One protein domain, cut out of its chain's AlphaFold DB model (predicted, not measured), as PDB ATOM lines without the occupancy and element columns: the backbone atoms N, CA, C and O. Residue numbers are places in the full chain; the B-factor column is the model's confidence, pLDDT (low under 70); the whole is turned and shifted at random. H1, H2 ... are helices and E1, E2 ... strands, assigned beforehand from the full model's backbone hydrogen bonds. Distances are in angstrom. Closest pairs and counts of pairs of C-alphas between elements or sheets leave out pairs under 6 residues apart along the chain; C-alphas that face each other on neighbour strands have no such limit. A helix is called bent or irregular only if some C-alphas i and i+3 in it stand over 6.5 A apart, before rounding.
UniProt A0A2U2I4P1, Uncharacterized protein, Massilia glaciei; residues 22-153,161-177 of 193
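What this domain is: This is residues 22 to 153 and 161 to 177 of the 193 residues of an uncharacterized protein of Massilia glaciei (UniProt A0A2U2I4P1). A mixed sheet of four strands, E3 E4 E5 E6, forms the core, with the long helix H5 packed along one face; H3 grazes the sheet and lies side by side with H4. Beyond edge strand E3 stands a small parallel sheet, E1 and E2, with H2 between E1 and H3, while H1 packs on H5. The printed part has 149 residues with five named helices and six named strands, in the order H1 E1 E2 H2 E3 H3 E4 H4 E5 E6 H5; its class is mixed, helices and strands. It is compact, with a radius of gyration of the C-alphas of 14.7 A, and rounded, spanning 35 by 33 by 32 A.

Where its parts are: In the larger sheet, E3 is residues 72 to 74, E4 98 to 102, E5 138 to 143, 15.7 A long, and E6 146 to 151, 16.4 A. H5, residues 161 to 177, runs 24.6 A and ends at C-alpha 177 (58.264, 95.767, 35.424). H3 is residues 80 to 91, 16.4 A; H4 is 113 to 124, 15.3 A, and irregular, with C-alphas 118 and 121 7.2 A apart. H2 is residues 58 to 68, 15.5 A. E1 is residues 36 to 39 and E2 49 to 52. H1, residues 22 to 29, begins at C-alpha 22 (65.959, 73.859, 38.554).

How they stand to each other: E3 and E4 are parallel, with N 99 and O 72 at 2.8 A; with H3 between them they make a strand-helix-strand unit, two parallel neighbour strands joined through a helix, its crossover right-handed. E4 and E5 are antiparallel, with N 100 and O 140 at 2.8 A. The hairpin E5 and E6 is antiparallel, with N 148 and O 141 at 2.8 A. H5 is on this sheet, making two layers, a helix on one face of a sheet; its height over the sheet is 9.3 A. It lies over E4 and E5, along the strands, at 3 degrees to E5 on the local plane. H5 touches H1 with residues 162 to 167 alone; the closest C-alphas, of Ala 28 and Ser 163, are 4.8 A apart, and the tilt is steep, 55 degrees, the same way. H3 only grazes the sheet, with residues 82 to 89. H3 and H4 touch, the closest C-alphas, of Ala 90 and Glu 122, 6.0 A apart, at a shallow tilt of 27 degrees, the same way. H2 and H3 are close but not clearly touching; the closest C-alphas, of Phe 62 and Glu 85, are 7.7 A apart. The closest C-alphas of E1 and H2, those of Ile 38 and Trp 58, are 6.9 A apart. E1 and E2 are parallel, with N 51 and O 37 at 2.9 A; E1 and E3 are apart. In H1, H3 and H5 every O i to N i+4 pair is within hydrogen-bond range; in H2 6 of 7 are, in H4 5 of 8.

The domain as a whole: The two C-alphas farthest apart, of Asp 56 and Ala 153, are 40.4 A apart. Residues 154 to 160 are not printed, and C-alphas 153 and 161 are 11.4 A apart across the cut. Of the links printed whole, H4 to E5 is long. Mean pLDDT of the printed part is 79.0; 28 residues are under 70, among them 40 to 49 and 104 to 113.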
ATOM      1  N   GLU A  22      67.275  73.809  39.189       80.69
ATOM      2  CA  GLU A  22      65.959  73.859  38.554       80.69
ATOM      3  C   GLU A  22      64.857  73.474  39.542       80.69
ATOM      4  O   GLU A  22      63.826  74.145  39.609       80.69
ATOM      5  N   GLU A  23      65.099  72.462  40.382       82.44
ATOM      6  CA  GLU A  23      64.186  72.084  41.467       82.44
ATOM      7  C   GLU A  23      63.934  73.269  42.416       82.44
ATOM      8  O   GLU A  23      62.791  73.552  42.780       82.44
ATOM      9  N   LEU A  24      64.986  74.005  42.791       83.50
ATOM     10  CA  LEU A  24      64.852  75.185  43.651       83.50
ATOM     11  C   LEU A  24      64.081  76.317  42.994       83.50
ATOM     12  O   LEU A  24      63.282  76.971  43.667       83.50
ATOM     13  N   LEU A  25      64.348  76.563  41.713       85.44
ATOM     14  CA  LEU A  25      63.666  77.585  40.933       85.44
ATOM     15  C   LEU A  25      62.176  77.282  40.857       85.44
ATOM     16  O   LEU A  25      61.365  78.154  41.144       85.44
ATOM     17  N   LEU A  26      61.812  76.032  40.575       85.25
ATOM     18  CA  LEU A  26      60.415  75.610  40.531       85.25
ATOM     19  C   LEU A  26      59.742  75.720  41.885       85.25
ATOM     20  O   LEU A  26      58.615  76.190  41.947       85.25
ATOM     21  N   GLN A  27      60.423  75.332  42.964       85.56
ATOM     22  CA  GLN A  27      59.905  75.536  44.317       85.56
ATOM     23  C   GLN A  27      59.709  77.024  44.632       85.56
ATOM     24  O   GLN A  27      58.738  77.371  45.299       85.56
ATOM     25  N   ALA A  28      60.601  77.893  44.145       86.00
ATOM     26  CA  ALA A  28      60.540  79.332  44.383       86.00
ATOM     27  C   ALA A  28      59.384  80.018  43.639       86.00
ATOM     28  O   ALA A  28      58.852  80.998  44.142       86.00
ATOM     29  N   ILE A  29      59.001  79.511  42.465       85.25
ATOM     30  CA  ILE A  29      57.950  80.098  41.613       85.25
ATOM     31  C   ILE A  29      56.653  79.281  41.595       85.25
ATOM     32  O   ILE A  29      55.766  79.554  40.783       85.25
ATOM     33  N   ALA A  30      56.569  78.221  42.404       80.69
ATOM     34  CA  ALA A  30      55.510  77.222  42.329       80.69
ATOM     35  C   ALA A  30      54.120  77.857  42.489       80.69
ATOM     36  O   ALA A  30      53.666  78.104  43.604       80.69
ATOM     37  N   GLY A  31      53.416  78.028  41.367       79.75
ATOM     38  CA  GLY A  31      52.066  78.594  41.317       79.75
ATOM     39  C   GLY A  31      51.980  80.019  40.765       79.75
ATOM     40  O   GLY A  31      50.877  80.430  40.420       79.75
ATOM     41  N   ASP A  32      53.109  80.714  40.603       83.06
ATOM     42  CA  ASP A  32      53.141  82.129  40.207       83.06
ATOM     43  C   ASP A  32      53.587  82.340  38.752       83.06
ATOM     44  O   ASP A  32      53.121  83.262  38.084       83.06
ATOM     45  N   ALA A  33      54.476  81.485  38.233       83.38
ATOM     46  CA  ALA A  33      55.025  81.625  36.884       83.38
ATOM     47  C   ALA A  33      55.370  80.279  36.229       83.38
ATOM     48  O   ALA A  33      55.585  79.265  36.895       83.38
ATOM     49  N   ALA A  34      55.455  80.281  34.897       86.19
ATOM     50  CA  ALA A  34      55.996  79.165  34.127       86.19
ATOM     51  C   ALA A  34      57.520  79.303  33.980       86.19
ATOM     52  O   ALA A  34      58.016  80.390  33.691       86.19
ATOM     53  N   LEU A  35      58.248  78.191  34.119       86.81
ATOM     54  CA  LEU A  35      59.687  78.112  33.851       86.81
ATOM     55  C   LEU A  35      59.944  77.333  32.563       86.81
ATOM     56  O   LEU A  35      59.541  76.172  32.433       86.81
ATOM     57  N   ALA A  36      60.640  77.980  31.636       86.88
ATOM     58  CA  ALA A  36      61.195  77.362  30.444       86.88
ATOM     59  C   ALA A  36      62.721  77.428  30.525       86.88
ATOM     60  O   ALA A  36      63.275  78.463  30.889       86.88
ATOM     61  N   ALA A  37      63.378  76.324  30.184       84.25
ATOM     62  CA  ALA A  37      64.830  76.237  30.102       84.25
ATOM     63  C   ALA A  37      65.227  75.838  28.677       84.25
ATOM     64  O   ALA A  37      64.532  75.045  28.039       84.25
ATOM     65  N   ILE A  38      66.338  76.379  28.184       82.50
ATOM     66  CA  ILE A  38      66.941  75.984  26.908       82.50
ATOM     67  C   ILE A  38      68.198  75.190  27.253       82.50
ATOM     68  O   ILE A  38      69.006  75.635  28.064       82.50
ATOM     69  N   GLY A  39      68.360  74.005  26.674       74.44
ATOM     70  CA  GLY A  39      69.548  73.189  26.908       74.44
ATOM     71  C   GLY A  39      69.585  71.960  26.015       74.44
ATOM     72  O   GLY A  39      68.594  71.607  25.370       74.44
ATOM     73  N   ARG A  40      70.726  71.273  25.984       67.38
ATOM     74  CA  ARG A  40      70.906  70.076  25.156       67.38
ATOM     75  C   ARG A  40      70.198  68.876  25.778       67.38
ATOM     76  O   ARG A  40      70.031  68.811  26.996       67.38
ATOM     77  N   ILE A  41      69.851  67.879  24.957       56.62
ATOM     78  CA  ILE A  41      69.312  66.578  25.414       56.62
ATOM     79  C   ILE A  41      70.185  65.946  26.504       56.62
ATOM     80  O   ILE A  41      69.657  65.331  27.424       56.62
ATOM     81  N   SER A  42      71.509  66.096  26.394       53.34
ATOM     82  CA  SER A  42      72.484  65.515  27.321       53.34
ATOM     83  C   SER A  42      72.556  66.215  28.674       53.34
ATOM     84  O   SER A  42      73.087  65.630  29.615       53.34
ATOM     85  N   ASP A  43      72.073  67.457  28.780       57.66
ATOM     86  CA  ASP A  43      72.072  68.144  30.067       57.66
ATOM     87  C   ASP A  43      70.947  67.545  30.920       57.66
ATOM     88  O   ASP A  43      69.899  67.158  30.391       57.66
ATOM     89  N   ILE A  44      71.169  67.437  32.229       53.09
ATOM     90  CA  ILE A  44      70.228  66.819  33.171       53.09
ATOM     91  C   ILE A  44      68.816  67.370  32.913       53.09
ATOM     92  O   ILE A  44      68.628  68.571  32.715       53.09
ATOM     93  N   VAL A  45      67.830  66.474  32.826       46.94
ATOM     94  CA  VAL A  45      66.412  66.843  32.750       46.94
ATOM     95  C   VAL A  45      66.026  67.367  34.128       46.94
ATOM     96  O   VAL A  45      65.668  66.581  35.004       46.94
ATOM     97  N   GLY A  46      66.172  68.669  34.353       51.19
ATOM     98  CA  GLY A  46      65.550  69.306  35.502       51.19
ATOM     99  C   GLY A  46      64.064  69.562  35.231       51.19
ATOM    100  O   GLY A  46      63.526  69.266  34.160       51.19
ATOM    101  N   ALA A  47      63.349  70.015  36.255       50.53
ATOM    102  CA  ALA A  47      61.889  69.960  36.282       50.53
ATOM    103  C   ALA A  47      61.178  71.120  35.529       50.53
ATOM    104  O   ALA A  47      59.955  71.259  35.615       50.53
ATOM    105  N   GLY A  48      61.919  71.959  34.788       58.50
ATOM    106  CA  GLY A  48      61.353  72.957  33.874       58.50
ATOM    107  C   GLY A  48      60.892  72.344  32.543       58.50
ATOM    108  O   GLY A  48      61.304  71.247  32.168       58.50
ATOM    109  N   LYS A  49      60.053  73.054  31.767       63.19
ATOM    110  CA  LYS A  49      59.817  72.659  30.365       63.19
ATOM    111  C   LYS A  49      61.090  72.944  29.571       63.19
ATOM    112  O   LYS A  49      61.318  74.078  29.153       63.19
ATOM    113  N   LYS A  50      61.924  71.921  29.404       74.94
ATOM    114  CA  LYS A  50      63.167  72.017  28.649       74.94
ATOM    115  C   LYS A  50      62.884  71.982  27.153       74.94
ATOM    116  O   LYS A  50      62.379  70.986  26.635       74.94
ATOM    117  N   ILE A  51      63.214  73.068  26.465       77.31
ATOM    118  CA  ILE A  51      63.224  73.105  25.008       77.31
ATOM    119  C   ILE A  51      64.552  72.504  24.570       77.31
ATOM    120  O   ILE A  51      65.617  73.094  24.755       77.31
ATOM    121  N   ILE A  52      64.468  71.293  24.033       77.06
ATOM    122  CA  ILE A  52      65.583  70.644  23.362       77.06
ATOM    123  C   ILE A  52      65.799  71.381  22.045       77.06
ATOM    124  O   ILE A  52      64.907  71.392  21.199       77.06
ATOM    125  N   ALA A  53      66.976  71.967  21.884       74.31
ATOM    126  CA  ALA A  53      67.360  72.671  20.672       74.31
ATOM    127  C   ALA A  53      68.682  72.115  20.139       74.31
ATOM    128  O   ALA A  53      69.577  71.770  20.919       74.31
ATOM    129  N   GLY A  54      68.796  72.020  18.814       77.94
ATOM    130  CA  GLY A  54      70.085  71.799  18.159       77.94
ATOM    131  C   GLY A  54      71.025  73.000  18.327       77.94
ATOM    132  O   GLY A  54      70.607  74.080  18.748       77.94
ATOM    133  N   ASP A  55      72.295  72.822  17.956       74.88
ATOM    134  CA  ASP A  55      73.342  73.852  18.085       74.88
ATOM    135  C   ASP A  55      73.080  75.127  17.255       74.88
ATOM    136  O   ASP A  55      73.661  76.171  17.556       74.88
ATOM    137  N   ASP A  56      72.168  75.074  16.282       77.44
ATOM    138  CA  ASP A  56      71.760  76.234  15.482       77.44
ATOM    139  C   ASP A  56      70.419  76.841  15.943       77.44
ATOM    140  O   ASP A  56      70.237  78.052  15.874       77.44
ATOM    141  N   GLU A  57      69.504  76.035  16.495       87.25
ATOM    142  CA  GLU A  57      68.138  76.463  16.853       87.25
ATOM    143  C   GLU A  57      68.055  77.158  18.221       87.25
ATOM    144  O   GLU A  57      67.130  77.927  18.486       87.25
ATOM    145  N   TRP A  58      69.002  76.893  19.128       87.81
ATOM    146  CA  TRP A  58      68.940  77.429  20.495       87.81
ATOM    147  C   TRP A  58      68.982  78.959  20.532       87.81
ATOM    148  O   TRP A  58      68.399  79.556  21.435       87.81
ATOM    149  N   ARG A  59      69.631  79.591  19.546       91.88
ATOM    150  CA  ARG A  59      69.697  81.053  19.423       91.88
ATOM    151  C   ARG A  59      68.335  81.652  19.100       91.88
ATOM    152  O   ARG A  59      67.960  82.641  19.718       91.88
ATOM    153  N   ASP A  60      67.571  81.015  18.217       91.69
ATOM    154  CA  ASP A  60      66.222  81.467  17.867       91.69
ATOM    155  C   ASP A  60      65.278  81.348  19.072       91.69
ATOM    156  O   ASP A  60      64.501  82.260  19.367       91.69
ATOM    157  N   TYR A  61      65.388  80.251  19.831       91.75
ATOM    158  CA  TYR A  61      64.648  80.100  21.084       91.75
ATOM    159  C   TYR A  61      65.077  81.120  22.133       91.75
ATOM    160  O   TYR A  61      64.218  81.680  22.814       91.75
ATOM    161  N   PHE A  62      66.381  81.371  22.264       92.56
ATOM    162  CA  PHE A  62      66.908  82.379  23.172       92.56
ATOM    163  C   PHE A  62      66.342  83.755  22.829       92.56
ATOM    164  O   PHE A  62      65.830  84.435  23.714       92.56
ATOM    165  N   ASP A  63      66.350  84.144  21.559       93.38
ATOM    166  CA  ASP A  63      65.819  85.423  21.097       93.38
ATOM    167  C   ASP A  63      64.325  85.549  21.413       93.38
ATOM    168  O   ASP A  63      63.900  86.473  22.109       93.38
ATOM    169  N   MET A  64      63.534  84.558  20.997       93.31
ATOM    170  CA  MET A  64      62.088  84.542  21.209       93.31
ATOM    171  C   MET A  64      61.700  84.575  22.696       93.31
ATOM    172  O   MET A  64      60.752  85.278  23.074       93.31
ATOM    173  N   LEU A  65      62.378  83.774  23.526       93.75
ATOM    174  CA  LEU A  65      62.084  83.648  24.953       93.75
ATOM    175  C   LEU A  65      62.613  84.838  25.737       93.75
ATOM    176  O   LEU A  65      61.880  85.377  26.563       93.75
ATOM    177  N   SER A  66      63.849  85.267  25.474       94.44
ATOM    178  CA  SER A  66      64.452  86.392  26.181       94.44
ATOM    179  C   SER A  66      63.607  87.640  25.998       94.44
ATOM    180  O   SER A  66      63.335  88.302  26.989       94.44
ATOM    181  N   GLU A  67      63.086  87.925  24.802       92.81
ATOM    182  CA  GLU A  67      62.215  89.077  24.547       92.81
ATOM    183  C   GLU A  67      60.934  89.066  25.388       92.81
ATOM    184  O   GLU A  67      60.582  90.094  25.970       92.81
ATOM    185  N   ARG A  68      60.273  87.910  25.508       92.44
ATOM    186  CA  ARG A  68      58.967  87.772  26.180       92.44
ATOM    187  C   ARG A  68      59.052  87.442  27.669       92.44
ATOM    188  O   ARG A  68      58.044  87.533  28.366       92.44
ATOM    189  N   ALA A  69      60.215  87.027  28.159       92.62
ATOM    190  CA  ALA A  69      60.391  86.647  29.551       92.62
ATOM    191  C   ALA A  69      60.227  87.855  30.485       92.62
ATOM    192  O   ALA A  69      60.853  88.897  30.283       92.62
ATOM    193  N   ALA A  70      59.439  87.679  31.551       89.94
ATOM    194  CA  ALA A  70      59.374  88.631  32.664       89.94
ATOM    195  C   ALA A  70      60.659  88.600  33.514       89.94
ATOM    196  O   ALA A  70      61.094  89.605  34.073       89.94
ATOM    197  N   CYS A  71      61.303  87.437  33.600       90.75
ATOM    198  CA  CYS A  71      62.605  87.284  34.231       90.75
ATOM    199  C   CYS A  71      63.436  86.247  33.477       90.75
ATOM    200  O   CYS A  71      62.920  85.212  33.059       90.75
ATOM    201  N   ILE A  72      64.721  86.535  33.321       92.50
ATOM    202  CA  ILE A  72      65.726  85.676  32.709       92.50
ATOM    203  C   ILE A  72      66.677  85.252  33.813       92.50
ATOM    204  O   ILE A  72      67.335  86.084  34.434       92.50
ATOM    205  N   ILE A  73      66.765  83.954  34.054       90.38
ATOM    206  CA  ILE A  73      67.672  83.410  35.057       90.38
ATOM    207  C   ILE A  73      68.929  82.950  34.339       90.38
ATOM    208  O   ILE A  73      68.852  82.168  33.397       90.38
ATOM    209  N   SER A  74      70.079  83.452  34.775       89.69
ATOM    210  CA  SER A  74      71.372  83.115  34.184       89.69
ATOM    211  C   SER A  74      72.301  82.563  35.255       89.69
ATOM    212  O   SER A  74      72.386  83.107  36.355       89.69
ATOM    213  N   VAL A  75      73.008  81.481  34.937       86.56
ATOM    214  CA  VAL A  75      74.123  80.969  35.741       86.56
ATOM    215  C   VAL A  75      75.401  81.309  34.979       86.56
ATOM    216  O   VAL A  75      75.734  80.614  34.016       86.56
ATOM    217  N   PRO A  76      76.118  82.384  35.350       84.44
ATOM    218  CA  PRO A  76      77.264  82.835  34.575       84.44
ATOM    219  C   PRO A  76      78.357  81.767  34.507       84.44
ATOM    220  O   PRO A  76      78.732  81.162  35.517       84.44
ATOM    221  N   SER A  77      78.895  81.554  33.308       82.38
ATOM    222  CA  SER A  77      79.973  80.606  33.041       82.38
ATOM    223  C   SER A  77      80.914  81.148  31.962       82.38
ATOM    224  O   SER A  77      80.580  82.086  31.243       82.38
ATOM    225  N   LEU A  78      82.101  80.548  31.845       81.94
ATOM    226  CA  LEU A  78      83.051  80.848  30.766       81.94
ATOM    227  C   LEU A  78      82.762  80.050  29.483       81.94
ATOM    228  O   LEU A  78      83.572  80.070  28.556       81.94
ATOM    229  N   HIS A  79      81.656  79.304  29.431       83.12
ATOM    230  CA  HIS A  79      81.301  78.549  28.240       83.12
ATOM    231  C   HIS A  79      80.929  79.514  27.097       83.12
ATOM    232  O   HIS A  79      80.200  80.480  27.343       83.12
ATOM    233  N   PRO A  80      81.372  79.270  25.846       86.00
ATOM    234  CA  PRO A  80      81.101  80.174  24.727       86.00
ATOM    235  C   PRO A  80      79.616  80.479  24.499       86.00
ATOM    236  O   PRO A  80      79.284  81.606  24.144       86.00
ATOM    237  N   SER A  81      78.720  79.509  24.733       85.25
ATOM    238  CA  SER A  81      77.272  79.742  24.626       85.25
ATOM    239  C   SER A  81      76.784  80.756  25.661       85.25
ATOM    240  O   SER A  81      76.150  81.732  25.285       85.25
ATOM    241  N   THR A  82      77.162  80.601  26.933       85.88
ATOM    242  CA  THR A  82      76.782  81.532  28.004       85.88
ATOM    243  C   THR A  82      77.361  82.928  27.782       85.88
ATOM    244  O   THR A  82      76.681  83.922  28.017       85.88
ATOM    245  N   LEU A  83      78.601  83.032  27.294       86.50
ATOM    246  CA  LEU A  83      79.190  84.329  26.946       86.50
ATOM    247  C   LEU A  83      78.423  85.008  25.805       86.50
ATOM    248  O   LEU A  83      78.170  86.209  25.874       86.50
ATOM    249  N   TRP A  84      78.015  84.245  24.787       90.00
ATOM    250  CA  TRP A  84      77.169  84.755  23.710       90.00
ATOM    251  C   TRP A  84      75.802  85.216  24.233       90.00
ATOM    252  O   TRP A  84      75.388  86.325  23.917       90.00
ATOM    253  N   GLU A  85      75.130  84.421  25.073       91.25
ATOM    254  CA  GLU A  85      73.830  84.773  25.671       91.25
ATOM    255  C   GLU A  85      73.922  86.092  26.439       91.25
ATOM    256  O   GLU A  85      73.115  86.997  26.239       91.25
ATOM    257  N   LEU A  86      74.942  86.233  27.285       88.69
ATOM    258  CA  LEU A  86      75.155  87.430  28.095       88.69
ATOM    259  C   LEU A  86      75.472  88.665  27.232       88.69
ATOM    260  O   LEU A  86      74.951  89.745  27.514       88.69
ATOM    261  N   ASP A  87      76.245  88.515  26.153       88.44
ATOM    262  CA  ASP A  87      76.466  89.576  25.159       88.44
ATOM    263  C   ASP A  87      75.160  89.987  24.454       88.44
ATOM    264  O   ASP A  87      74.893  91.179  24.281       88.44
ATOM    265  N   GLN A  88      74.298  89.030  24.099       92.12
ATOM    266  CA  GLN A  88      72.997  89.338  23.502       92.12
ATOM    267  C   GLN A  88      72.067  90.075  24.474       92.12
ATOM    268  O   GLN A  88      71.414  91.041  24.070       92.12
ATOM    269  N   LEU A  89      72.038  89.686  25.754       91.62
ATOM    270  CA  LEU A  89      71.285  90.413  26.786       91.62
ATOM    271  C   LEU A  89      71.786  91.855  26.928       91.62
ATOM    272  O   LEU A  89      70.965  92.762  27.076       91.62
ATOM    273  N   ALA A  90      73.103  92.075  26.828       87.81
ATOM    274  CA  ALA A  90      73.706  93.407  26.842       87.81
ATOM    275  C   ALA A  90      73.231  94.255  25.662       87.81
ATOM    276  O   ALA A  90      72.657  95.329  25.842       87.81
ATOM    277  N   LYS A  91      73.433  93.743  24.443       88.06
ATOM    278  CA  LYS A  91      73.134  94.446  23.187       88.06
ATOM    279  C   LYS A  91      71.665  94.827  23.054       88.06
ATOM    280  O   LYS A  91      71.356  95.840  22.438       88.06
ATOM    281  N   ARG A  92      70.771  94.026  23.632       91.00
ATOM    282  CA  ARG A  92      69.317  94.242  23.606       91.00
ATOM    283  C   ARG A  92      68.792  94.990  24.835       91.00
ATOM    284  O   ARG A  92      67.582  95.104  24.997       91.00
ATOM    285  N   SER A  93      69.677  95.468  25.717       90.00
ATOM    286  CA  SER A  93      69.318  96.156  26.967       90.00
ATOM    287  C   SER A  93      68.366  95.346  27.861       90.00
ATOM    288  O   SER A  93      67.503  95.898  28.542       90.00
ATOM    289  N   LEU A  94      68.521  94.019  27.872       91.88
ATOM    290  CA  LEU A  94      67.658  93.097  28.613       91.88
ATOM    291  C   LEU A  94      68.175  92.788  30.022       91.88
ATOM    292  O   LEU A  94      67.540  92.016  30.735       91.88
ATOM    293  N   PHE A  95      69.294  93.375  30.460       90.88
ATOM    294  CA  PHE A  95      69.828  93.107  31.800       90.88
ATOM    295  C   PHE A  95      68.842  93.429  32.919       90.88
ATOM    296  O   PHE A  95      68.808  92.684  33.885       90.88
ATOM    297  N   SER A  96      67.961  94.417  32.750       89.44
ATOM    298  CA  SER A  96      66.932  94.789  33.736       89.44
ATOM    299  C   SER A  96      65.940  93.672  34.106       89.44
ATOM    300  O   SER A  96      65.182  93.798  35.069       89.44
ATOM    301  N   LYS A  97      65.911  92.578  33.333       91.19
ATOM    302  CA  LYS A  97      65.142  91.368  33.641       91.19
ATOM    303  C   LYS A  97      66.012  90.164  33.984       91.19
ATOM    304  O   LYS A  97      65.471  89.072  34.119       91.19
ATOM    305  N   VAL A  98      67.318  90.328  34.159       91.81
ATOM    306  CA  VAL A  98      68.241  89.235  34.469       91.81
ATOM    307  C   VAL A  98      68.393  89.064  35.978       91.81
ATOM    308  O   VAL A  98      68.664  90.016  36.705       91.81
ATOM    309  N   LEU A  99      68.252  87.824  36.435       91.00
ATOM    310  CA  LEU A  99      68.676  87.356  37.746       91.00
ATOM    311  C   LEU A  99      69.862  86.408  37.553       91.00
ATOM    312  O   LEU A  99      69.699  85.283  37.078       91.00
ATOM    313  N   MET A 100      71.059  86.858  37.915       89.62
ATOM    314  CA  MET A 100      72.243  86.005  37.918       89.62
ATOM    315  C   MET A 100      72.325  85.205  39.211       89.62
ATOM    316  O   MET A 100      72.207  85.756  40.308       89.62
ATOM    317  N   ILE A 101      72.583  83.910  39.073       85.75
ATOM    318  CA  ILE A 101      72.779  82.989  40.186       85.75
ATOM    319  C   ILE A 101      74.220  82.502  40.160       85.75
ATOM    320  O   ILE A 101      74.621  81.709  39.309       85.75
ATOM    321  N   PHE A 102      75.002  82.964  41.127       80.50
ATOM    322  CA  PHE A 102      76.332  82.450  41.393       80.50
ATOM    323  C   PHE A 102      76.194  81.267  42.328       80.50
ATOM    324  O   PHE A 102      75.834  81.413  43.494       80.50
ATOM    325  N   THR A 103      76.450  80.083  41.792       72.31
ATOM    326  CA  THR A 103      76.583  78.874  42.591       72.31
ATOM    327  C   THR A 103      78.065  78.564  42.708       72.31
ATOM    328  O   THR A 103      78.743  78.407  41.693       72.31
ATOM    329  N   GLY A 104      78.573  78.399  43.929       64.50
ATOM    330  CA  GLY A 104      79.979  78.058  44.193       64.50
ATOM    331  C   GLY A 104      80.400  76.704  43.633       64.50
ATOM    332  O   GLY A 104      81.553  76.308  43.735       64.50
ATOM    333  N   LEU A 105      79.434  76.002  43.049       54.84
ATOM    334  CA  LEU A 105      79.483  74.692  42.435       54.84
ATOM    335  C   LEU A 105      79.949  74.761  40.972       54.84
ATOM    336  O   LEU A 105      79.498  73.966  40.151       54.84
ATOM    337  N   HIS A 106      80.838  75.691  40.612       52.94
ATOM    338  CA  HIS A 106      81.477  75.611  39.299       52.94
ATOM    339  C   HIS A 106      82.323  74.339  39.256       52.94
ATOM    340  O   HIS A 106      83.322  74.224  39.967       52.94
ATOM    341  N   ALA A 107      81.934  73.388  38.404       44.81
ATOM    342  CA  ALA A 107      82.633  72.113  38.231       44.81
ATOM    343  C   ALA A 107      84.122  72.296  37.876       44.81
ATOM    344  O   ALA A 107      84.935  71.409  38.117       44.81
ATOM    345  N   SER A 108      84.490  73.463  37.335       54.47
ATOM    346  CA  SER A 108      85.859  73.801  36.957       54.47
ATOM    347  C   SER A 108      86.732  74.337  38.100       54.47
ATOM    348  O   SER A 108      87.896  74.635  37.849       54.47
ATOM    349  N   GLY A 109      86.190  74.556  39.309       57.53
ATOM    350  CA  GLY A 109      86.924  75.162  40.434       57.53
ATOM    351  C   GLY A 109      87.378  76.608  40.191       57.53
ATOM    352  O   GLY A 109      88.214  77.130  40.926       57.53
ATOM    353  N   LYS A 110      86.856  77.254  39.141       62.25
ATOM    354  CA  LYS A 110      87.187  78.636  38.790       62.25
ATOM    355  C   LYS A 110      86.210  79.577  39.468       62.25
ATOM    356  O   LYS A 110      85.024  79.282  39.579       62.25
ATOM    357  N   ASP A 111      86.736  80.717  39.885       67.81
ATOM    358  CA  ASP A 111      85.948  81.772  40.492       67.81
ATOM    359  C   ASP A 111      84.875  82.278  39.506       67.81
ATOM    360  O   ASP A 111      85.225  82.705  38.398       67.81
ATOM    361  N   PRO A 112      83.584  82.258  39.874       63.25
ATOM    362  CA  PRO A 112      82.518  82.773  39.023       63.25
ATOM    363  C   PRO A 112      82.744  84.230  38.587       63.25
ATOM    364  O   PRO A 112      82.299  84.631  37.509       63.25
ATOM    365  N   ARG A 113      83.492  85.010  39.380       67.38
ATOM    366  CA  ARG A 113      83.869  86.395  39.073       67.38
ATOM    367  C   ARG A 113      84.658  86.520  37.766       67.38
ATOM    368  O   ARG A 113      84.594  87.567  37.130       67.38
ATOM    369  N   TYR A 114      85.336  85.465  37.302       70.81
ATOM    370  CA  TYR A 114      86.016  85.487  36.002       70.81
ATOM    371  C   TYR A 114      85.044  85.563  34.822       70.81
ATOM    372  O   TYR A 114      85.345  86.235  33.839       70.81
ATOM    373  N   ALA A 115      83.884  84.899  34.893       67.06
ATOM    374  CA  ALA A 115      82.879  85.004  33.834       67.06
ATOM    375  C   ALA A 115      82.373  86.445  33.724       67.06
ATOM    376  O   ALA A 115      82.295  87.002  32.635       67.06
ATOM    377  N   ILE A 116      82.152  87.076  34.874       69.00
ATOM    378  CA  ILE A 116      81.711  88.464  34.978       69.00
ATOM    379  C   ILE A 116      82.777  89.445  34.480       69.00
ATOM    380  O   ILE A 116      82.453  90.386  33.764       69.00
ATOM    381  N   GLY A 117      84.049  89.232  34.827       71.38
ATOM    382  CA  GLY A 117      85.144  90.102  34.389       71.38
ATOM    383  C   GLY A 117      85.241  90.215  32.863       71.38
ATOM    384  O   GLY A 117      85.566  91.282  32.350       71.38
ATOM    385  N   ASN A 118      84.878  89.152  32.139       70.31
ATOM    386  CA  ASN A 118      84.813  89.163  30.675       70.31
ATOM    387  C   ASN A 118      83.583  89.898  30.117       70.31
ATOM    388  O   ASN A 118      83.615  90.306  28.965       70.31
ATOM    389  N   LEU A 119      82.537  90.092  30.922       67.75
ATOM    390  CA  LEU A 119      81.337  90.870  30.579       67.75
ATOM    391  C   LEU A 119      81.451  92.333  31.001       67.75
ATOM    392  O   LEU A 119      80.579  93.141  30.684       67.75
ATOM    393  N   ALA A 120      82.494  92.682  31.757       68.44
ATOM    394  CA  ALA A 120      82.701  94.032  32.252       68.44
ATOM    395  C   ALA A 120      82.669  95.095  31.137       68.44
ATOM    396  O   ALA A 120      82.112  96.157  31.396       68.44
ATOM    397  N   PRO A 121      83.197  94.875  29.914       71.25
ATOM    398  CA  PRO A 121      83.072  95.864  28.844       71.25
ATOM    399  C   PRO A 121      81.613  96.111  28.432       71.25
ATOM    400  O   PRO A 121      81.207  97.259  28.280       71.25
ATOM    401  N   GLU A 122      80.815  95.060  28.277       70.06
ATOM    402  CA  GLU A 122      79.416  95.112  27.846       70.06
ATOM    403  C   GLU A 122      78.494  95.669  28.941       70.06
ATOM    404  O   GLU A 122      77.586  96.454  28.658       70.06
ATOM    405  N   LEU A 123      78.760  95.318  30.200       70.25
ATOM    406  CA  LEU A 123      78.031  95.839  31.356       70.25
ATOM    407  C   LEU A 123      78.370  97.306  31.631       70.25
ATOM    408  O   LEU A 123      77.458  98.095  31.864       70.25
ATOM    409  N   LYS A 124      79.640  97.705  31.469       71.62
ATOM    410  CA  LYS A 124      80.049  99.119  31.513       71.62
ATOM    411  C   LYS A 124      79.386  99.955  30.426       71.62
ATOM    412  O   LYS A 124      79.051 101.101  30.681       71.62
ATOM    413  N   ARG A 125      79.168  99.404  29.225       67.69
ATOM    414  CA  ARG A 125      78.398 100.096  28.168       67.69
ATOM    415  C   ARG A 125      76.930 100.312  28.541       67.69
ATOM    416  O   ARG A 125      76.269 101.121  27.906       67.69
ATOM    417  N   SER A 126      76.430  99.558  29.514       64.88
ATOM    418  CA  SER A 126      75.032  99.557  29.937       64.88
ATOM    419  C   SER A 126      74.820 100.278  31.279       64.88
ATOM    420  O   SER A 126      73.756 100.118  31.868       64.88
ATOM    421  N   ASP A 127      75.823 101.019  31.768       76.94
ATOM    422  CA  ASP A 127      75.841 101.711  33.069       76.94
ATOM    423  C   ASP A 127      75.582 100.800  34.290       76.94
ATOM    424  O   ASP A 127      75.171 101.262  35.356       76.94
ATOM    425  N   TRP A 128      75.836  99.492  34.166       80.44
ATOM    426  CA  TRP A 128      75.698  98.551  35.278       80.44
ATOM    427  C   TRP A 128      77.040  98.319  35.966       80.44
ATOM    428  O   TRP A 128      77.907  97.615  35.439       80.44
ATOM    429  N   ASP A 129      77.176  98.841  37.184       79.50
ATOM    430  CA  ASP A 129      78.287  98.499  38.068       79.50
ATOM    431  C   ASP A 129      78.000  97.194  38.805       79.50
ATOM    432  O   ASP A 129      77.010  97.042  39.523       79.50
ATOM    433  N   LEU A 130      78.891  96.228  38.621       75.62
ATOM    434  CA  LEU A 130      78.790  94.948  39.298       75.62
ATOM    435  C   LEU A 130      79.286  95.052  40.743       75.62
ATOM    436  O   LEU A 130      80.291  95.721  40.996       75.62
ATOM    437  N   PRO A 131      78.663  94.313  41.675       78.81
ATOM    438  CA  PRO A 131      79.159  94.202  43.035       78.81
ATOM    439  C   PRO A 131      80.579  93.623  43.036       78.81
ATOM    440  O   PRO A 131      80.869  92.628  42.367       78.81
ATOM    441  N   THR A 132      81.488  94.244  43.784       76.44
ATOM    442  CA  THR A 132      82.880  93.775  43.915       76.44
ATOM    443  C   THR A 132      83.034  92.660  44.950       76.44
ATOM    444  O   THR A 132      84.059  91.980  44.994       76.44
ATOM    445  N   ASP A 133      82.020  92.468  45.789       75.88
ATOM    446  CA  ASP A 133      81.974  91.570  46.944       75.88
ATOM    447  C   ASP A 133      81.224  90.257  46.665       75.88
ATOM    448  O   ASP A 133      80.807  89.554  47.586       75.88
ATOM    449  N   LEU A 134      81.071  89.888  45.388       74.25
ATOM    450  CA  LEU A 134      80.425  88.635  45.011       74.25
ATOM    451  C   LEU A 134      81.134  87.439  45.645       74.25
ATOM    452  O   LEU A 134      82.339  87.228  45.481       74.25
ATOM    453  N   THR A 135      80.346  86.640  46.357       74.06
ATOM    454  CA  THR A 135      80.785  85.390  46.967       74.06
ATOM    455  C   THR A 135      80.467  84.225  46.039       74.06
ATOM    456  O   THR A 135      79.799  84.364  45.013       74.06
ATOM    457  N   THR A 136      80.909  83.032  46.425       68.56
ATOM    458  CA  THR A 136      80.573  81.801  45.709       68.56
ATOM    459  C   THR A 136      79.065  81.555  45.645       68.56
ATOM    460  O   THR A 136      78.608  80.973  44.672       68.56
ATOM    461  N   THR A 137      78.283  82.021  46.624       74.88
ATOM    462  CA  THR A 137      76.816  81.896  46.629       74.88
ATOM    463  C   THR A 137      76.179  83.276  46.707       74.88
ATOM    464  O   THR A 137      75.922  83.799  47.793       74.88
ATOM    465  N   SER A 138      75.961  83.878  45.540       81.25
ATOM    466  CA  SER A 138      75.369  85.211  45.411       81.25
ATOM    467  C   SER A 138      74.238  85.201  44.386       81.25
ATOM    468  O   SER A 138      74.325  84.532  43.358       81.25
ATOM    469  N   LEU A 139      73.179  85.957  44.652       85.12
ATOM    470  CA  LEU A 139      72.185  86.325  43.646       85.12
ATOM    471  C   LEU A 139      72.413  87.779  43.268       85.12
ATOM    472  O   LEU A 139      72.590  88.609  44.156       85.12
ATOM    473  N   VAL A 140      72.393  88.087  41.979       86.75
ATOM    474  CA  VAL A 140      72.538  89.457  41.483       86.75
ATOM    475  C   VAL A 140      71.362  89.781  40.580       86.75
ATOM    476  O   VAL A 140      71.164  89.134  39.554       86.75
ATOM    477  N   SER A 141      70.579  90.775  40.979       87.81
ATOM    478  CA  SER A 141      69.471  91.326  40.203       87.81
ATOM    479  C   SER A 141      69.866  92.698  39.675       87.81
ATOM    480  O   SER A 141      70.439  93.513  40.399       87.81
ATOM    481  N   PHE A 142      69.556  92.957  38.410       86.25
ATOM    482  CA  PHE A 142      69.750  94.262  37.789       86.25
ATOM    483  C   PHE A 142      68.386  94.950  37.753       86.25
ATOM    484  O   PHE A 142      67.527  94.608  36.944       86.25
ATOM    485  N   ALA A 143      68.157  95.892  38.661       80.12
ATOM    486  CA  ALA A 143      66.906  96.634  38.745       80.12
ATOM    487  C   ALA A 143      67.090  98.038  38.157       80.12
ATOM    488  O   ALA A 143      68.195  98.566  38.197       80.12
ATOM    489  N   PRO A 144      66.034  98.741  37.705       74.75
ATOM    490  CA  PRO A 144      66.161 100.110  37.180       74.75
ATOM    491  C   PRO A 144      66.874 101.110  38.110       74.75
ATOM    492  O   PRO A 144      67.347 102.142  37.650       74.75
ATOM    493  N   LYS A 145      66.926 100.825  39.419       76.56
ATOM    494  CA  LYS A 145      67.584 101.650  40.445       76.56
ATOM    495  C   LYS A 145      69.049 101.269  40.711       76.56
ATOM    496  O   LYS A 145      69.657 101.858  41.598       76.56
ATOM    497  N   GLY A 146      69.592 100.289  39.993       82.94
ATOM    498  CA  GLY A 146      70.949  99.779  40.179       82.94
ATOM    499  C   GLY A 146      71.001  98.262  40.350       82.94
ATOM    500  O   GLY A 146      69.991  97.557  40.276       82.94
ATOM    501  N   VAL A 147      72.209  97.756  40.583       83.56
ATOM    502  CA  VAL A 147      72.452  96.333  40.821       83.56
ATOM    503  C   VAL A 147      72.267  96.014  42.302       83.56
ATOM    504  O   VAL A 147      72.802  96.706  43.165       83.56
ATOM    505  N   VAL A 148      71.510  94.960  42.601       83.62
ATOM    506  CA  VAL A 148      71.281  94.464  43.961       83.62
ATOM    507  C   VAL A 148      71.885  93.072  44.081       83.62
ATOM    508  O   VAL A 148      71.506  92.163  43.338       83.62
ATOM    509  N   SER A 149      72.804  92.892  45.029       83.31
ATOM    510  CA  SER A 149      73.344  91.585  45.395       83.31
ATOM    511  C   SER A 149      72.759  91.073  46.704       83.31
ATOM    512  O   SER A 149      72.563  91.807  47.670       83.31
ATOM    513  N   PHE A 150      72.515  89.769  46.739       82.06
ATOM    514  CA  PHE A 150      72.171  89.037  47.946       82.06
ATOM    515  C   PHE A 150      73.234  87.974  48.172       82.06
ATOM    516  O   PHE A 150      73.493  87.151  47.292       82.06
ATOM    517  N   HIS A 151      73.832  87.985  49.358       78.69
ATOM    518  CA  HIS A 151      74.918  87.085  49.717       78.69
ATOM    519  C   HIS A 151      74.436  86.093  50.766       78.69
ATOM    520  O   HIS A 151      73.841  86.481  51.774       78.69
ATOM    521  N   HIS A 152      74.730  84.811  50.564       71.69
ATOM    522  CA  HIS A 152      74.573  83.839  51.636       71.69
ATOM    523  C   HIS A 152      75.836  83.854  52.506       71.69
ATOM    524  O   HIS A 152      76.923  83.539  52.026       71.69
ATOM    525  N   ALA A 153      75.692  84.249  53.775       60.94
ATOM    526  CA  ALA A 153      76.810  84.360  54.720       60.94
ATOM    527  C   ALA A 153      77.372  83.004  55.192       60.94
ATOM    528  O   ALA A 153      78.521  82.935  55.620       60.94
ATOM    529  N   HIS A 161      66.201  78.492  52.181       80.88
ATOM    530  CA  HIS A 161      66.605  79.891  52.261       80.88
ATOM    531  C   HIS A 161      66.821  80.475  50.861       80.88
ATOM    532  O   HIS A 161      66.243  81.507  50.537       80.88
ATOM    533  N   ILE A 162      67.549  79.756  50.001       77.75
ATOM    534  CA  ILE A 162      67.823  80.177  48.622       77.75
ATOM    535  C   ILE A 162      66.536  80.259  47.801       77.75
ATOM    536  O   ILE A 162      66.317  81.257  47.126       77.75
ATOM    537  N   SER A 163      65.645  79.270  47.914       83.25
ATOM    538  CA  SER A 163      64.342  79.301  47.241       83.25
ATOM    539  C   SER A 163      63.508  80.526  47.655       83.25
ATOM    540  O   SER A 163      62.984  81.226  46.795       83.25
ATOM    541  N   ARG A 164      63.462  80.875  48.952       83.94
ATOM    542  CA  ARG A 164      62.788  82.103  49.424       83.94
ATOM    543  C   ARG A 164      63.453  83.380  48.922       83.94
ATOM    544  O   ARG A 164      62.756  84.343  48.610       83.94
ATOM    545  N   MET A 165      64.781  83.401  48.870       81.19
ATOM    546  CA  MET A 165      65.540  84.540  48.358       81.19
ATOM    547  C   MET A 165      65.235  84.760  46.873       81.19
ATOM    548  O   MET A 165      64.863  85.863  46.490       81.19
ATOM    549  N   ILE A 166      65.267  83.694  46.067       83.44
ATOM    550  CA  ILE A 166      64.868  83.714  44.654       83.44
ATOM    551  C   ILE A 166      63.427  84.213  44.518       83.44
ATOM    552  O   ILE A 166      63.193  85.157  43.772       83.44
ATOM    553  N   ALA A 167      62.477  83.646  45.267       85.81
ATOM    554  CA  ALA A 167      61.072  84.060  45.216       85.81
ATOM    555  C   ALA A 167      60.896  85.557  45.528       85.81
ATOM    556  O   ALA A 167      60.158  86.258  44.840       85.81
ATOM    557  N   THR A 168      61.624  86.065  46.527       83.88
ATOM    558  CA  THR A 168      61.583  87.479  46.929       83.88
ATOM    559  C   THR A 168      62.102  88.387  45.817       83.88
ATOM    560  O   THR A 168      61.453  89.371  45.468       83.88
ATOM    561  N   VAL A 169      63.250  88.040  45.229       81.75
ATOM    562  CA  VAL A 169      63.862  88.817  44.144       81.75
ATOM    563  C   VAL A 169      62.998  88.782  42.888       81.75
ATOM    564  O   VAL A 169      62.764  89.821  42.277       81.75
ATOM    565  N   LEU A 170      62.450  87.617  42.537       82.75
ATOM    566  CA  LEU A 170      61.533  87.476  41.407       82.75
ATOM    567  C   LEU A 170      60.266  88.311  41.599       82.75
ATOM    568  O   LEU A 170      59.884  89.035  40.684       82.75
ATOM    569  N   ALA A 171      59.651  88.272  42.783       84.31
ATOM    570  CA  ALA A 171      58.469  89.076  43.077       84.31
ATOM    571  C   ALA A 171      58.755  90.582  42.947       84.31
ATOM    572  O   ALA A 171      57.967  91.309  42.339       84.31
ATOM    573  N   GLN A 172      59.900  91.053  43.454       81.12
ATOM    574  CA  GLN A 172      60.320  92.453  43.323       81.12
ATOM    575  C   GLN A 172      60.560  92.848  41.862       81.12
ATOM    576  O   GLN A 172      60.091  93.899  41.421       81.12
ATOM    577  N   GLN A 173      61.253  91.999  41.105       80.00
ATOM    578  CA  GLN A 173      61.609  92.260  39.714       80.00
ATOM    579  C   GLN A 173      60.372  92.287  38.813       80.00
ATOM    580  O   GLN A 173      60.191  93.243  38.061       80.00
ATOM    581  N   ILE A 174      59.475  91.309  38.962       80.81
ATOM    582  CA  ILE A 174      58.193  91.258  38.250       80.81
ATOM    583  C   ILE A 174      57.358  92.492  38.602       80.81
ATOM    584  O   ILE A 174      56.939  93.221  37.706       80.81
ATOM    585  N   THR A 175      57.188  92.801  39.892       82.75
ATOM    586  CA  THR A 175      56.420  93.984  40.313       82.75
ATOM    587  C   THR A 175      56.987  95.260  39.687       82.75
ATOM    588  O   THR A 175      56.239  96.045  39.122       82.75
ATOM    589  N   SER A 176      58.313  95.439  39.686       77.69
ATOM    590  CA  SER A 176      58.951  96.636  39.119       77.69
ATOM    591  C   SER A 176      58.748  96.817  37.608       77.69
ATOM    592  O   SER A 176      58.806  97.946  37.127       77.69
ATOM    593  N   GLN A 177      58.506  95.731  36.869       73.38
ATOM    594  CA  GLN A 177      58.264  95.767  35.424       73.38
ATOM    595  C   GLN A 177      56.794  96.010  35.073       73.38
ATOM    596  O   GLN A 177      56.512  96.588  34.024       73.38
TER     597      GLN A 177